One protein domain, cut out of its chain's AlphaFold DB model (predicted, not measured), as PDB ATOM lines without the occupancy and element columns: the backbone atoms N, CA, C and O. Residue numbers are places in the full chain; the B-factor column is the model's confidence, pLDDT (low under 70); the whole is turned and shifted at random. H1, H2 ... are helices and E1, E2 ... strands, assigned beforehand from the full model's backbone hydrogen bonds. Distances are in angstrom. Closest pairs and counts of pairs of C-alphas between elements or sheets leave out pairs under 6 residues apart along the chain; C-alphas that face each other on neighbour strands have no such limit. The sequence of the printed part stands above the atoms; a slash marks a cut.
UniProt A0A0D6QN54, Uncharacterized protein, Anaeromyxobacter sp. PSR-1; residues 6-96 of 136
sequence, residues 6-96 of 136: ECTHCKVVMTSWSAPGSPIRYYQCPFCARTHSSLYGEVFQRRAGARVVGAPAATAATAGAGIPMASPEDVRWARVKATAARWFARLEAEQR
ATOM      1  N   GLU A   6      18.624  29.544  -6.571       91.19
ATOM      2  CA  GLU A   6      19.938  30.116  -6.820       91.19
ATOM      3  C   GLU A   6      19.935  31.630  -6.606       91.19
ATOM      4  O   GLU A   6      19.058  32.348  -7.090       91.19
ATOM      5  N   CYS A   7      20.989  32.127  -5.963       91.06
ATOM      6  CA  CYS A   7      21.282  33.551  -5.901       91.06
ATOM      7  C   CYS A   7      21.770  34.058  -7.265       91.06
ATOM      8  O   CYS A   7      22.834  33.660  -7.737       91.06
ATOM      9  N   THR A   8      21.064  35.009  -7.881       90.94
ATOM     10  CA  THR A   8      21.454  35.499  -9.215       90.94
ATOM     11  C   THR A   8      22.739  36.325  -9.212       90.94
ATOM     12  O   THR A   8      23.327  36.496 -10.280       90.94
ATOM     13  N   HIS A   9      23.177  36.796  -8.039       90.31
ATOM     14  CA  HIS A   9      24.424  37.534  -7.850       90.31
ATOM     15  C   HIS A   9      25.634  36.602  -7.702       90.31
ATOM     16  O   HIS A   9      26.619  36.773  -8.409       90.31
ATOM     17  N   CYS A  10      25.550  35.597  -6.826       87.69
ATOM     18  CA  CYS A  10      26.675  34.700  -6.531       87.69
ATOM     19  C   CYS A  10      26.672  33.404  -7.353       87.69
ATOM     20  O   CYS A  10      27.650  32.673  -7.296       87.69
ATOM     21  N   LYS A  11      25.588  33.114  -8.087       89.50
ATOM     22  CA  LYS A  11      25.412  31.905  -8.911       89.50
ATOM     23  C   LYS A  11      25.564  30.590  -8.141       89.50
ATOM     24  O   LYS A  11      26.050  29.602  -8.675       89.50
ATOM     25  N   VAL A  12      25.132  30.586  -6.882       88.00
ATOM     26  CA  VAL A  12      25.176  29.413  -5.997       88.00
ATOM     27  C   VAL A  12      23.795  29.096  -5.454       88.00
ATOM     28  O   VAL A  12      22.947  29.990  -5.329       88.00
ATOM     29  N   VAL A  13      23.590  27.832  -5.088       90.94
ATOM     30  CA  VAL A  13      22.375  27.403  -4.391       90.94
ATOM     31  C   VAL A  13      22.309  28.065  -3.011       90.94
ATOM     32  O   VAL A  13      23.280  28.095  -2.255       90.94
ATOM     33  N   MET A  14      21.153  28.642  -2.710       91.88
ATOM     34  CA  MET A  14      20.845  29.289  -1.444       91.88
ATOM     35  C   MET A  14      20.481  28.245  -0.390       91.88
ATOM     36  O   MET A  14      19.854  27.231  -0.694       91.88
ATOM     37  N   THR A  15      20.829  28.514   0.864       91.31
ATOM     38  CA  THR A  15      20.384  27.703   1.999       91.31
ATOM     39  C   THR A  15      18.933  28.037   2.324       91.31
ATOM     40  O   THR A  15      18.572  29.214   2.342       91.31
ATOM     41  N   SER A  16      18.098  27.027   2.586       91.62
ATOM     42  CA  SER A  16      16.687  27.233   2.930       91.62
ATOM     43  C   SER A  16      16.352  26.828   4.360       91.62
ATOM     44  O   SER A  16      16.847  25.814   4.846       91.62
ATOM     45  N   TRP A  17      15.464  27.576   5.016       90.56
ATOM     46  CA  TRP A  17      14.898  27.220   6.320       90.56
ATOM     47  C   TRP A  17      13.438  27.676   6.433       90.56
ATOM     48  O   TRP A  17      12.979  28.542   5.688       90.56
ATOM     49  N   SER A  18      12.707  27.106   7.389       90.19
ATOM     50  CA  SER A  18      11.375  27.574   7.791       90.19
ATOM     51  C   SER A  18      11.266  27.602   9.299       90.19
ATOM     52  O   SER A  18      11.881  26.786   9.985       90.19
ATOM     53  N   ALA A  19      10.442  28.514   9.806       87.38
ATOM     54  CA  ALA A  19      10.004  28.448  11.190       87.38
ATOM     55  C   ALA A  19       9.082  27.224  11.391       87.38
ATOM     56  O   ALA A  19       8.338  26.872  10.467       87.38
ATOM     57  N   PRO A  20       9.098  26.582  12.574       87.62
ATOM     58  CA  PRO A  20       8.177  25.494  12.890       87.62
ATOM     59  C   PRO A  20       6.718  25.909  12.655       87.62
ATOM     60  O   PRO A  20       6.303  26.988  13.071       87.62
ATOM     61  N   GLY A  21       5.947  25.074  11.953       86.62
ATOM     62  CA  GLY A  21       4.531  25.331  11.659       86.62
ATOM     63  C   GLY A  21       4.250  26.421  10.615       86.62
ATOM     64  O   GLY A  21       3.088  26.677  10.315       86.62
ATOM     65  N   SER A  22       5.275  27.054  10.033       85.31
ATOM     66  CA  SER A  22       5.086  28.071   8.995       85.31
ATOM     67  C   SER A  22       5.163  27.465   7.590       85.31
ATOM     68  O   SER A  22       6.116  26.738   7.295       85.31
ATOM     69  N   PRO A  23       4.237  27.817   6.678       85.75
ATOM     70  CA  PRO A  23       4.358  27.460   5.266       85.75
ATOM     71  C   PRO A  23       5.436  28.289   4.542       85.75
ATOM     72  O   PRO A  23       5.755  28.018   3.387       85.75
ATOM     73  N   ILE A  24       5.993  29.314   5.198       89.75
ATOM     74  CA  ILE A  24       6.952  30.240   4.602       89.75
ATOM     75  C   ILE A  24       8.350  29.620   4.627       89.75
ATOM     76  O   ILE A  24       8.852  29.196   5.673       89.75
ATOM     77  N   ARG A  25       9.006  29.605   3.467       90.38
ATOM     78  CA  ARG A  25      10.407  29.213   3.296       90.38
ATOM     79  C   ARG A  25      11.243  30.460   3.066       90.38
ATOM     80  O   ARG A  25      10.891  31.317   2.261       90.38
ATOM     81  N   TYR A  26      12.364  30.540   3.756       92.00
ATOM     82  CA  TYR A  26      13.363  31.574   3.555       92.00
ATOM     83  C   TYR A  26      14.568  30.961   2.865       92.00
ATOM     84  O   TYR A  26      14.940  29.836   3.177       92.00
ATOM     85  N   TYR A  27      15.168  31.710   1.949       92.12
ATOM     86  CA  TYR A  27      16.355  31.330   1.197       92.12
ATOM     87  C   TYR A  27      17.425  32.391   1.428       92.12
ATOM     88  O   TYR A  27      17.154  33.569   1.201       92.12
ATOM     89  N   GLN A  28      18.638  32.008   1.829       93.38
ATOM     90  CA  GLN A  28      19.768  32.923   2.029       93.38
ATOM     91  C   GLN A  28      20.974  32.511   1.197       93.38
ATOM     92  O   GLN A  28      21.357  31.346   1.137       93.38
ATOM     93  N   CYS A  29      21.597  33.492   0.550       93.00
ATOM     94  CA  CYS A  29      22.872  33.273  -0.113       93.00
ATOM     95  C   CYS A  29      23.989  33.177   0.942       93.00
ATOM     96  O   CYS A  29      24.172  34.139   1.693       93.00
ATOM     97  N   PRO A  30      24.793  32.100   0.969       90.31
ATOM     98  CA  PRO A  30      25.877  31.964   1.943       90.31
ATOM     99  C   PRO A  30      27.020  32.976   1.746       90.31
ATOM    100  O   PRO A  30      27.795  33.199   2.672       90.31
ATOM    101  N   PHE A  31      27.130  33.603   0.567       89.31
ATOM    102  CA  PHE A  31      28.210  34.547   0.255       89.31
ATOM    103  C   PHE A  31      27.810  36.007   0.453       89.31
ATOM    104  O   PHE A  31      28.486  36.737   1.170       89.31
ATOM    105  N   CYS A  32      26.716  36.445  -0.178       90.44
ATOM    106  CA  CYS A  32      26.283  37.845  -0.126       90.44
ATOM    107  C   CYS A  32      25.198  38.115   0.925       90.44
ATOM    108  O   CYS A  32      24.681  39.226   0.978       90.44
ATOM    109  N   ALA A  33      24.800  37.098   1.701       90.00
ATOM    110  CA  ALA A  33      23.789  37.165   2.761       90.00
ATOM    111  C   ALA A  33      22.393  37.667   2.339       90.00
ATOM    112  O   ALA A  33      21.534  37.872   3.195       90.00
ATOM    113  N   ARG A  34      22.134  37.833   1.033       91.19
ATOM    114  CA  ARG A  34      20.823  38.234   0.510       91.19
ATOM    115  C   ARG A  34      19.791  37.162   0.851       91.19
ATOM    116  O   ARG A  34      20.031  35.987   0.566       91.19
ATOM    117  N   THR A  35      18.664  37.590   1.412       91.81
ATOM    118  CA  THR A  35      17.570  36.717   1.845       91.81
ATOM    119  C   THR A  35      16.317  36.964   1.012       91.81
ATOM    120  O   THR A  35      15.961  38.110   0.752       91.81
ATOM    121  N   HIS A  36      15.636  35.890   0.626       91.44
ATOM    122  CA  HIS A  36      14.356  35.916  -0.077       91.44
ATOM    123  C   HIS A  36      13.345  35.020   0.644       91.44
ATOM    124  O   HIS A  36      13.707  33.964   1.153       91.44
ATOM    125  N   SER A  37      12.082  35.441   0.694       90.81
ATOM    126  CA  SER A  37      10.977  34.661   1.265       90.81
ATOM    127  C   SER A  37      10.123  34.081   0.145       90.81
ATOM    128  O   SER A  37       9.875  34.766  -0.847       90.81
ATOM    129  N   SER A  38       9.630  32.855   0.320       87.69
ATOM    130  CA  SER A  38       8.694  32.200  -0.599       87.69
ATOM    131  C   SER A  38       7.366  32.944  -0.748       87.69
ATOM    132  O   SER A  38       6.634  32.662  -1.689       87.69
ATOM    133  N   LEU A  39       7.053  33.889   0.151       86.69
ATOM    134  CA  LEU A  39       5.886  34.767   0.023       86.69
ATOM    135  C   LEU A  39       5.965  35.681  -1.205       86.69
ATOM    136  O   LEU A  39       4.938  35.982  -1.801       86.69
ATOM    137  N   TYR A  40       7.170  36.101  -1.595       83.31
ATOM    138  CA  TYR A  40       7.379  37.035  -2.701       83.31
ATOM    139  C   TYR A  40       7.660  36.272  -3.995       83.31
ATOM    140  O   TYR A  40       8.766  36.297  -4.543       83.31
ATOM    141  N   GLY A  41       6.650  35.533  -4.461       77.69
ATOM    142  CA  GLY A  41       6.717  34.701  -5.666       77.69
ATOM    143  C   GLY A  41       7.186  35.472  -6.906       77.69
ATOM    144  O   GLY A  41       7.968  34.951  -7.706       77.69
ATOM    145  N   GLU A  42       6.792  36.743  -7.032       79.75
ATOM    146  CA  GLU A  42       7.172  37.610  -8.150       79.75
ATOM    147  C   GLU A  42       8.683  37.859  -8.240       79.75
ATOM    148  O   GLU A  42       9.214  38.040  -9.337       79.75
ATOM    149  N   VAL A  43       9.399  37.822  -7.114       79.00
ATOM    150  CA  VAL A  43      10.855  38.002  -7.081       79.00
ATOM    151  C   VAL A  43      11.544  36.862  -7.825       79.00
ATOM    152  O   VAL A  43      12.468  37.094  -8.609       79.00
ATOM    153  N   PHE A  44      11.045  35.640  -7.645       79.06
ATOM    154  CA  PHE A  44      11.550  34.456  -8.333       79.06
ATOM    155  C   PHE A  44      11.132  34.424  -9.806       79.06
ATOM    156  O   PHE A  44      11.940  34.047 -10.656       79.06
ATOM    157  N   GLN A  45       9.911  34.871 -10.123       77.38
ATOM    158  CA  GLN A  45       9.421  34.974 -11.504       77.38
ATOM    159  C   GLN A  45      10.225  35.994 -12.320       77.38
ATOM    160  O   GLN A  45      10.651  35.704 -13.435       77.38
ATOM    161  N   ARG A  46      10.497  37.172 -11.743       81.25
ATOM    162  CA  ARG A  46      11.288  38.244 -12.371       81.25
ATOM    163  C   ARG A  46      12.796  38.019 -12.284       81.25
ATOM    164  O   ARG A  46      13.559  38.816 -12.822       81.25
ATOM    165  N   ARG A  47      13.244  36.955 -11.604       77.75
ATOM    166  CA  ARG A  47      14.663  36.656 -11.334       77.75
ATOM    167  C   ARG A  47      15.393  37.805 -10.622       77.75
ATOM    168  O   ARG A  47      16.597  38.010 -10.804       77.75
ATOM    169  N   ALA A  48      14.665  38.561  -9.805       77.94
ATOM    170  CA  ALA A  48      15.154  39.744  -9.113       77.94
ATOM    171  C   ALA A  48      15.964  39.341  -7.869       77.94
ATOM    172  O   ALA A  48      15.495  39.374  -6.738       77.94
ATOM    173  N   GLY A  49      17.207  38.919  -8.076       81.81
ATOM    174  CA  GLY A  49      18.121  38.542  -6.991       81.81
ATOM    175  C   GLY A  49      18.134  37.051  -6.641       81.81
ATOM    176  O   GLY A  49      19.164  36.574  -6.160       81.81
ATOM    177  N   ALA A  50      17.071  36.310  -6.969       85.81
ATOM    178  CA  ALA A  50      16.985  34.857  -6.829       85.81
ATOM    179  C   ALA A  50      16.217  34.210  -7.992       85.81
ATOM    180  O   ALA A  50      15.317  34.825  -8.561       85.81
ATOM    181  N   ARG A  51      16.568  32.970  -8.353       86.56
ATOM    182  CA  ARG A  51      15.877  32.168  -9.379       86.56
ATOM    183  C   ARG A  51      15.611  30.749  -8.878       86.56
ATOM    184  O   ARG A  51      16.481  30.160  -8.248       86.56
ATOM    185  N   VAL A  52      14.439  30.191  -9.173       85.50
ATOM    186  CA  VAL A  52      14.142  28.776  -8.881       85.50
ATOM    187  C   VAL A  52      14.859  27.898  -9.906       85.50
ATOM    188  O   VAL A  52      14.746  28.117 -11.114       85.50
ATOM    189  N   VAL A  53      15.613  26.917  -9.420       77.12
ATOM    190  CA  VAL A  53      16.323  25.938 -10.247       77.12
ATOM    191  C   VAL A  53      15.297  24.967 -10.831       77.12
ATOM    192  O   VAL A  53      14.530  24.359 -10.092       77.12
ATOM    193  N   GLY A  54      15.252  24.854 -12.160       64.00
ATOM    194  CA  GLY A  54      14.278  24.020 -12.878       64.00
ATOM    195  C   GLY A  54      13.064  24.769 -13.444       64.00
ATOM    196  O   GLY A  54      12.266  24.166 -14.154       64.00
ATOM    197  N   ALA A  55      12.933  26.081 -13.212       59.06
ATOM    198  CA  ALA A  55      11.987  26.891 -13.982       59.06
ATOM    199  C   ALA A  55      12.464  26.977 -15.448       59.06
ATOM    200  O   ALA A  55      13.653  27.248 -15.663       59.06
ATOM    201  N   PRO A  56      11.590  26.775 -16.457       47.75
ATOM    202  CA  PRO A  56      11.994  26.820 -17.858       47.75
ATOM    203  C   PRO A  56      12.589  28.195 -18.160       47.75
ATOM    204  O   PRO A  56      11.922  29.229 -18.090       47.75
ATOM    205  N   ALA A  57      13.892  28.223 -18.433       52.56
ATOM    206  CA  ALA A  57      14.580  29.444 -18.784       52.56
ATOM    207  C   ALA A  57      14.571  29.624 -20.298       52.56
ATOM    208  O   ALA A  57      15.201  28.851 -21.009       52.56
ATOM    209  N   ALA A  58      13.945  30.703 -20.776       50.78
ATOM    210  CA  ALA A  58      13.953  31.128 -22.181       50.78
ATOM    211  C   ALA A  58      15.346  31.518 -22.737       50.78
ATOM    212  O   ALA A  58      15.447  32.107 -23.805       50.78
ATOM    213  N   THR A  59      16.437  31.210 -22.036       43.84
ATOM    214  CA  THR A  59      17.806  31.516 -22.467       43.84
ATOM    215  C   THR A  59      18.713  30.361 -22.069       43.84
ATOM    216  O   THR A  59      19.274  30.325 -20.970       43.84
ATOM    217  N   ALA A  60      18.792  29.392 -22.974       45.03
ATOM    218  CA  ALA A  60      19.724  28.282 -22.954       45.03
ATOM    219  C   ALA A  60      21.136  28.787 -23.290       45.03
ATOM    220  O   ALA A  60      21.441  29.065 -24.442       45.03
ATOM    221  N   ALA A  61      21.994  28.931 -22.281       45.97
ATOM    222  CA  ALA A  61      23.445  29.049 -22.489       45.97
ATOM    223  C   ALA A  61      24.278  28.536 -21.297       45.97
ATOM    224  O   ALA A  61      25.500  28.632 -21.297       45.97
ATOM    225  N   THR A  62      23.649  27.988 -20.252       47.84
ATOM    226  CA  THR A  62      24.364  27.500 -19.054       47.84
ATOM    227  C   THR A  62      23.680  26.264 -18.463       47.84
ATOM    228  O   THR A  62      23.587  26.112 -17.254       47.84
ATOM    229  N   ALA A  63      23.127  25.402 -19.321       45.31
ATOM    230  CA  ALA A  63      22.368  24.217 -18.904       45.31
ATOM    231  C   ALA A  63      23.224  22.939 -18.760       45.31
ATOM    232  O   ALA A  63      22.678  21.886 -18.455       45.31
ATOM    233  N   GLY A  64      24.543  23.008 -18.986       45.25
ATOM    234  CA  GLY A  64      25.433  21.834 -18.961       45.25
ATOM    235  C   GLY A  64      26.276  21.661 -17.693       45.25
ATOM    236  O   GLY A  64      26.747  20.564 -17.424       45.25
ATOM    237  N   ALA A  65      26.453  22.715 -16.894       53.00
ATOM    238  CA  ALA A  65      27.160  22.646 -15.619       53.00
ATOM    239  C   ALA A  65      26.136  22.879 -14.508       53.00
ATOM    240  O   ALA A  65      25.524  23.947 -14.450       53.00
ATOM    241  N   GLY A  66      25.899  21.871 -13.666       64.62
ATOM    242  CA  GLY A  66      25.023  22.018 -12.504       64.62
ATOM    243  C   GLY A  66      25.426  23.241 -11.676       64.62
ATOM    244  O   GLY A  66      26.611  23.541 -11.536       64.62
ATOM    245  N   ILE A  67      24.442  23.976 -11.157       68.69
ATOM    246  CA  ILE A  67      24.705  25.142 -10.309       68.69
ATOM    247  C   ILE A  67      25.454  24.649  -9.065       68.69
ATOM    248  O   ILE A  67      24.940  23.761  -8.376       68.69
ATOM    249  N   PRO A  68      26.645  25.188  -8.762       76.88
ATOM    250  CA  PRO A  68      27.454  24.675  -7.674       76.88
ATOM    251  C   PRO A  68      26.775  24.934  -6.328       76.88
ATOM    252  O   PRO A  68      26.255  26.021  -6.046       76.88
ATOM    253  N   MET A  69      26.805  23.914  -5.474       83.25
ATOM    254  CA  MET A  69      26.544  24.085  -4.052       83.25
ATOM    255  C   MET A  69      27.805  24.619  -3.374       83.25
ATOM    256  O   MET A  69      28.911  24.191  -3.694       83.25
ATOM    257  N   ALA A  70      27.638  25.547  -2.433       84.81
ATOM    258  CA  ALA A  70      28.753  26.020  -1.619       84.81
ATOM    259  C   ALA A  70      29.241  24.890  -0.702       84.81
ATOM    260  O   ALA A  70      28.433  24.291   0.015       84.81
ATOM    261  N   SER A  71      30.545  24.619  -0.693       89.19
ATOM    262  CA  SER A  71      31.122  23.674   0.261       89.19
ATOM    263  C   SER A  71      31.122  24.259   1.686       89.19
ATOM    264  O   SER A  71      31.058  25.482   1.863       89.19
ATOM    265  N   PRO A  72      31.233  23.428   2.740       87.81
ATOM    266  CA  PRO A  72      31.385  23.926   4.110       87.81
ATOM    267  C   PRO A  72      32.594  24.860   4.283       87.81
ATOM    268  O   PRO A  72      32.532  25.822   5.055       87.81
ATOM    269  N   GLU A  73      33.679  24.605   3.549       91.69
ATOM    270  CA  GLU A  73      34.872  25.450   3.545       91.69
ATOM    271  C   GLU A  73      34.602  26.815   2.896       91.69
ATOM    272  O   GLU A  73      34.962  27.845   3.473       91.69
ATOM    273  N   ASP A  74      33.878  26.853   1.776       87.62
ATOM    274  CA  ASP A  74      33.471  28.110   1.133       87.62
ATOM    275  C   ASP A  74      32.628  28.975   2.072       87.62
ATOM    276  O   ASP A  74      32.836  30.186   2.184       87.62
ATOM    277  N   VAL A  75      31.687  28.350   2.788       86.88
ATOM    278  CA  VAL A  75      30.831  29.029   3.770       86.88
ATOM    279  C   VAL A  75      31.671  29.573   4.927       86.88
ATOM    280  O   VAL A  75      31.455  30.703   5.374       86.88
ATOM    281  N   ARG A  76      32.656  28.807   5.409       89.56
ATOM    282  CA  ARG A  76      33.592  29.267   6.444       89.56
ATOM    283  C   ARG A  76      34.377  30.490   5.962       89.56
ATOM    284  O   ARG A  76      34.413  31.495   6.673       89.56
ATOM    285  N   TRP A  77      34.947  30.450   4.761       90.69
ATOM    286  CA  TRP A  77      35.676  31.587   4.195       90.69
ATOM    287  C   TRP A  77      34.784  32.800   3.936       90.69
ATOM    288  O   TRP A  77      35.198  33.933   4.186       90.69
ATOM    289  N   ALA A  78      33.542  32.596   3.497       88.62
ATOM    290  CA  ALA A  78      32.566  33.670   3.345       88.62
ATOM    291  C   ALA A  78      32.306  34.395   4.674       88.62
ATOM    292  O   ALA A  78      32.295  35.627   4.710       88.62
ATOM    293  N   ARG A  79      32.187  33.653   5.785       88.81
ATOM    294  CA  ARG A  79      32.042  34.239   7.129       88.81
ATOM    295  C   ARG A  79      33.261  35.062   7.534       88.81
ATOM    296  O   ARG A  79      33.090  36.164   8.050       88.81
ATOM    297  N   VAL A  80      34.473  34.566   7.270       93.81
ATOM    298  CA  VAL A  80      35.717  35.309   7.535       93.81
ATOM    299  C   VAL A  80      35.742  36.613   6.736       93.81
ATOM    300  O   VAL A  80      35.929  37.679   7.323       93.81
ATOM    301  N   LYS A  81      35.457  36.555   5.427       91.06
ATOM    302  CA  LYS A  81      35.384  37.742   4.560       91.06
ATOM    303  C   LYS A  81      34.349  38.752   5.050       91.06
ATOM    304  O   LYS A  81      34.637  39.941   5.101       91.06
ATOM    305  N   ALA A  82      33.168  38.291   5.461       88.56
ATOM    306  CA  ALA A  82      32.123  39.167   5.983       88.56
ATOM    307  C   ALA A  82      32.538  39.851   7.296       88.56
ATOM    308  O   ALA A  82      32.258  41.030   7.495       88.56
ATOM    309  N   THR A  83      33.216  39.132   8.193       93.94
ATOM    310  CA  THR A  83      33.757  39.710   9.433       93.94
ATOM    311  C   THR A  83      34.832  40.749   9.144       93.94
ATOM    312  O   THR A  83      34.765  41.844   9.700       93.94
ATOM    313  N   ALA A  84      35.760  40.450   8.233       95.00
ATOM    314  CA  ALA A  84      36.784  41.398   7.808       95.00
ATOM    315  C   ALA A  84      36.159  42.659   7.189       95.00
ATOM    316  O   ALA A  84      36.484  43.764   7.601       95.00
ATOM    317  N   ALA A  85      35.193  42.505   6.277       93.31
ATOM    318  CA  ALA A  85      34.501  43.630   5.646       93.31
ATOM    319  C   ALA A  85      33.812  44.548   6.672       93.31
ATOM    320  O   ALA A  85      33.919  45.767   6.572       93.31
ATOM    321  N   ARG A  86      33.154  43.982   7.696       94.12
ATOM    322  CA  ARG A  86      32.558  44.775   8.787       94.12
ATOM    323  C   ARG A  86      33.608  45.509   9.617       94.12
ATOM    324  O   ARG A  86      33.374  46.643  10.021       94.12
ATOM    325  N   TRP A  87      34.743  44.865   9.882       96.44
ATOM    326  CA  TRP A  87      35.847  45.485  10.608       96.44
ATOM    327  C   TRP A  87      36.439  46.668   9.830       96.44
ATOM    328  O   TRP A  87      36.559  47.751  10.395       96.44
ATOM    329  N   PHE A  88      36.705  46.496   8.532       96.44
ATOM    330  CA  PHE A  88      37.185  47.575   7.665       96.44
ATOM    331  C   PHE A  88      36.186  48.730   7.570       96.44
ATOM    332  O   PHE A  88      36.566  49.873   7.795       96.44
ATOM    333  N   ALA A  89      34.900  48.444   7.343       94.69
ATOM    334  CA  ALA A  89      33.868  49.479   7.279       94.69
ATOM    335  C   ALA A  89      33.770  50.298   8.581       94.69
ATOM    336  O   ALA A  89      33.523  51.503   8.546       94.69
ATOM    337  N   ARG A  90      33.990  49.657   9.737       96.00
ATOM    338  CA  ARG A  90      34.063  50.355  11.025       96.00
ATOM    339  C   ARG A  90      35.284  51.277  11.094       96.00
ATOM    340  O   ARG A  90      35.121  52.435  11.452       96.00
ATOM    341  N   LEU A  91      36.467  50.798  10.707       96.31
ATOM    342  CA  LEU A  91      37.679  51.625  10.679       96.31
ATOM    343  C   LEU A  91      37.562  52.818   9.723       96.31
ATOM    344  O   LEU A  91      38.064  53.898  10.020       96.31
ATOM    345  N   GLU A  92      36.910  52.643   8.575       94.69
ATOM    346  CA  GLU A  92      36.643  53.735   7.633       94.69
ATOM    347  C   GLU A  92      35.676  54.772   8.219       94.69
ATOM    348  O   GLU A  92      35.826  55.969   7.977       94.69
ATOM    349  N   ALA A  93      34.688  54.332   9.003       92.06
ATOM    350  CA  ALA A  93      33.773  55.227   9.700       92.06
ATOM    351  C   ALA A  93      34.467  56.003  10.832       92.06
ATOM    352  O   ALA A  93      34.193  57.187  10.995       92.06
ATOM    353  N   GLU A  94      35.381  55.363  11.567       92.62
ATOM    354  CA  GLU A  94      36.192  55.999  12.619       92.62
ATOM    355  C   GLU A  94      37.174  57.037  12.050       92.62
ATOM    356  O   GLU A  94      37.400  58.077  12.662       92.62
ATOM    357  N   GLN A  95      37.734  56.784  10.863       90.94
ATOM    358  CA  GLN A  95      38.643  57.713  10.181       90.94
ATOM    359  C   GLN A  95      37.929  58.879   9.495       90.94
ATOM    360  O   GLN A  95      38.576  59.865   9.140       90.94
ATOM    361  N   ARG A  96      36.612  58.786   9.270       88.00
ATOM    362  CA  ARG A  96      35.856  59.865   8.638       88.00
ATOM    363  C   ARG A  96      35.770  61.039   9.621       88.00
ATOM    364  O   ARG A  96      35.107  60.901  10.650       88.00
TER     365      ARG A  96
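Overview. This is residues 6 to 96 of the 136 residues of an uncharacterized protein of Anaeromyxobacter sp. PSR-1 (UniProt A0A0D6QN54). A small loose body, with a meander of three short strands, E1, E2 and E3, and with the short strand E4 and the short helix H1 grouped together near E3, has one long helix, H2, running away from it as an arm whose residues 83 to 95 stick out. Between E4 and H2 the backbone makes a long loop, residues 53 to 71, of which residues 56 to 65 also stick out. The printed part has 91 residues with, along the chain, E1, E2, E3, H1, E4 and H2; the sheet's order is E1, E2, E3, antiparallel throughout. The class is mixed, helices and strands, with under half of the residues in named elements. The whole is loose, with a radius of gyration of the C-alphas of 16.0 A and spans of 49 by 37 by 27 A.

Along the chain. The sheet holds E1, residues 15 to 17, 7.0 A long, E2, residues 26 to 28, 6.7 A, and E3, residues 35 to 37, 6.9 A. E1 begins at C-alpha 15, (20.384, 27.703, 1.999). H1, residues 41 to 45, is 6.4 A long, and E4, residues 50 to 52, is 7.0 A long. H2, residues 72 to 95, is 35.1 A long, from C-alpha 72 at (31.385, 23.926, 4.110) to C-alpha 95 at (38.643, 57.713, 10.181).

Arrangement. E1, E2 and E3 form a meander, each strand the antiparallel neighbour of the one before. E1 and E2 are a hairpin at 154 degrees, with N 17 and O 26 within hydrogen-bond range at 3.0 A. E2 and E3 are a hairpin at 161 degrees, with N 27 and O 36 within range at 2.8 A. E1 and E3 are the edge strands. The closest C-alphas of E3 and E4 are those of His 36 and Ala 50, 7.3 A apart. E4 pairs with no named strand, but its residues 50 to 51 pair antiparallel with residues 6 to 7. The closest C-alphas of H1 and E4 are those of Phe 44 and Arg 51, 5.0 A apart. H1 is not on the sheet, but only just, with 4 pairs of C-alphas within 10 A. H2 is not on the sheet, and is apart from E1, E2, E3, E4 and H1. In H1 and H2 every O i to N i+4 pair is within hydrogen-bond range.

Size, cuts and confidence. The C-alphas of Pro 56 and Gln 95, the two farthest apart, are 49.5 A apart. Without the stretches that stand free, residues 56 to 65 and 83 to 96, the body spans 31 by 27 by 20 A. The printed part has no cut. The link from E4 to H2 is long, with 19 residues. The mean pLDDT of the printed part is 83.0, and residues 54 to 67 are under 70.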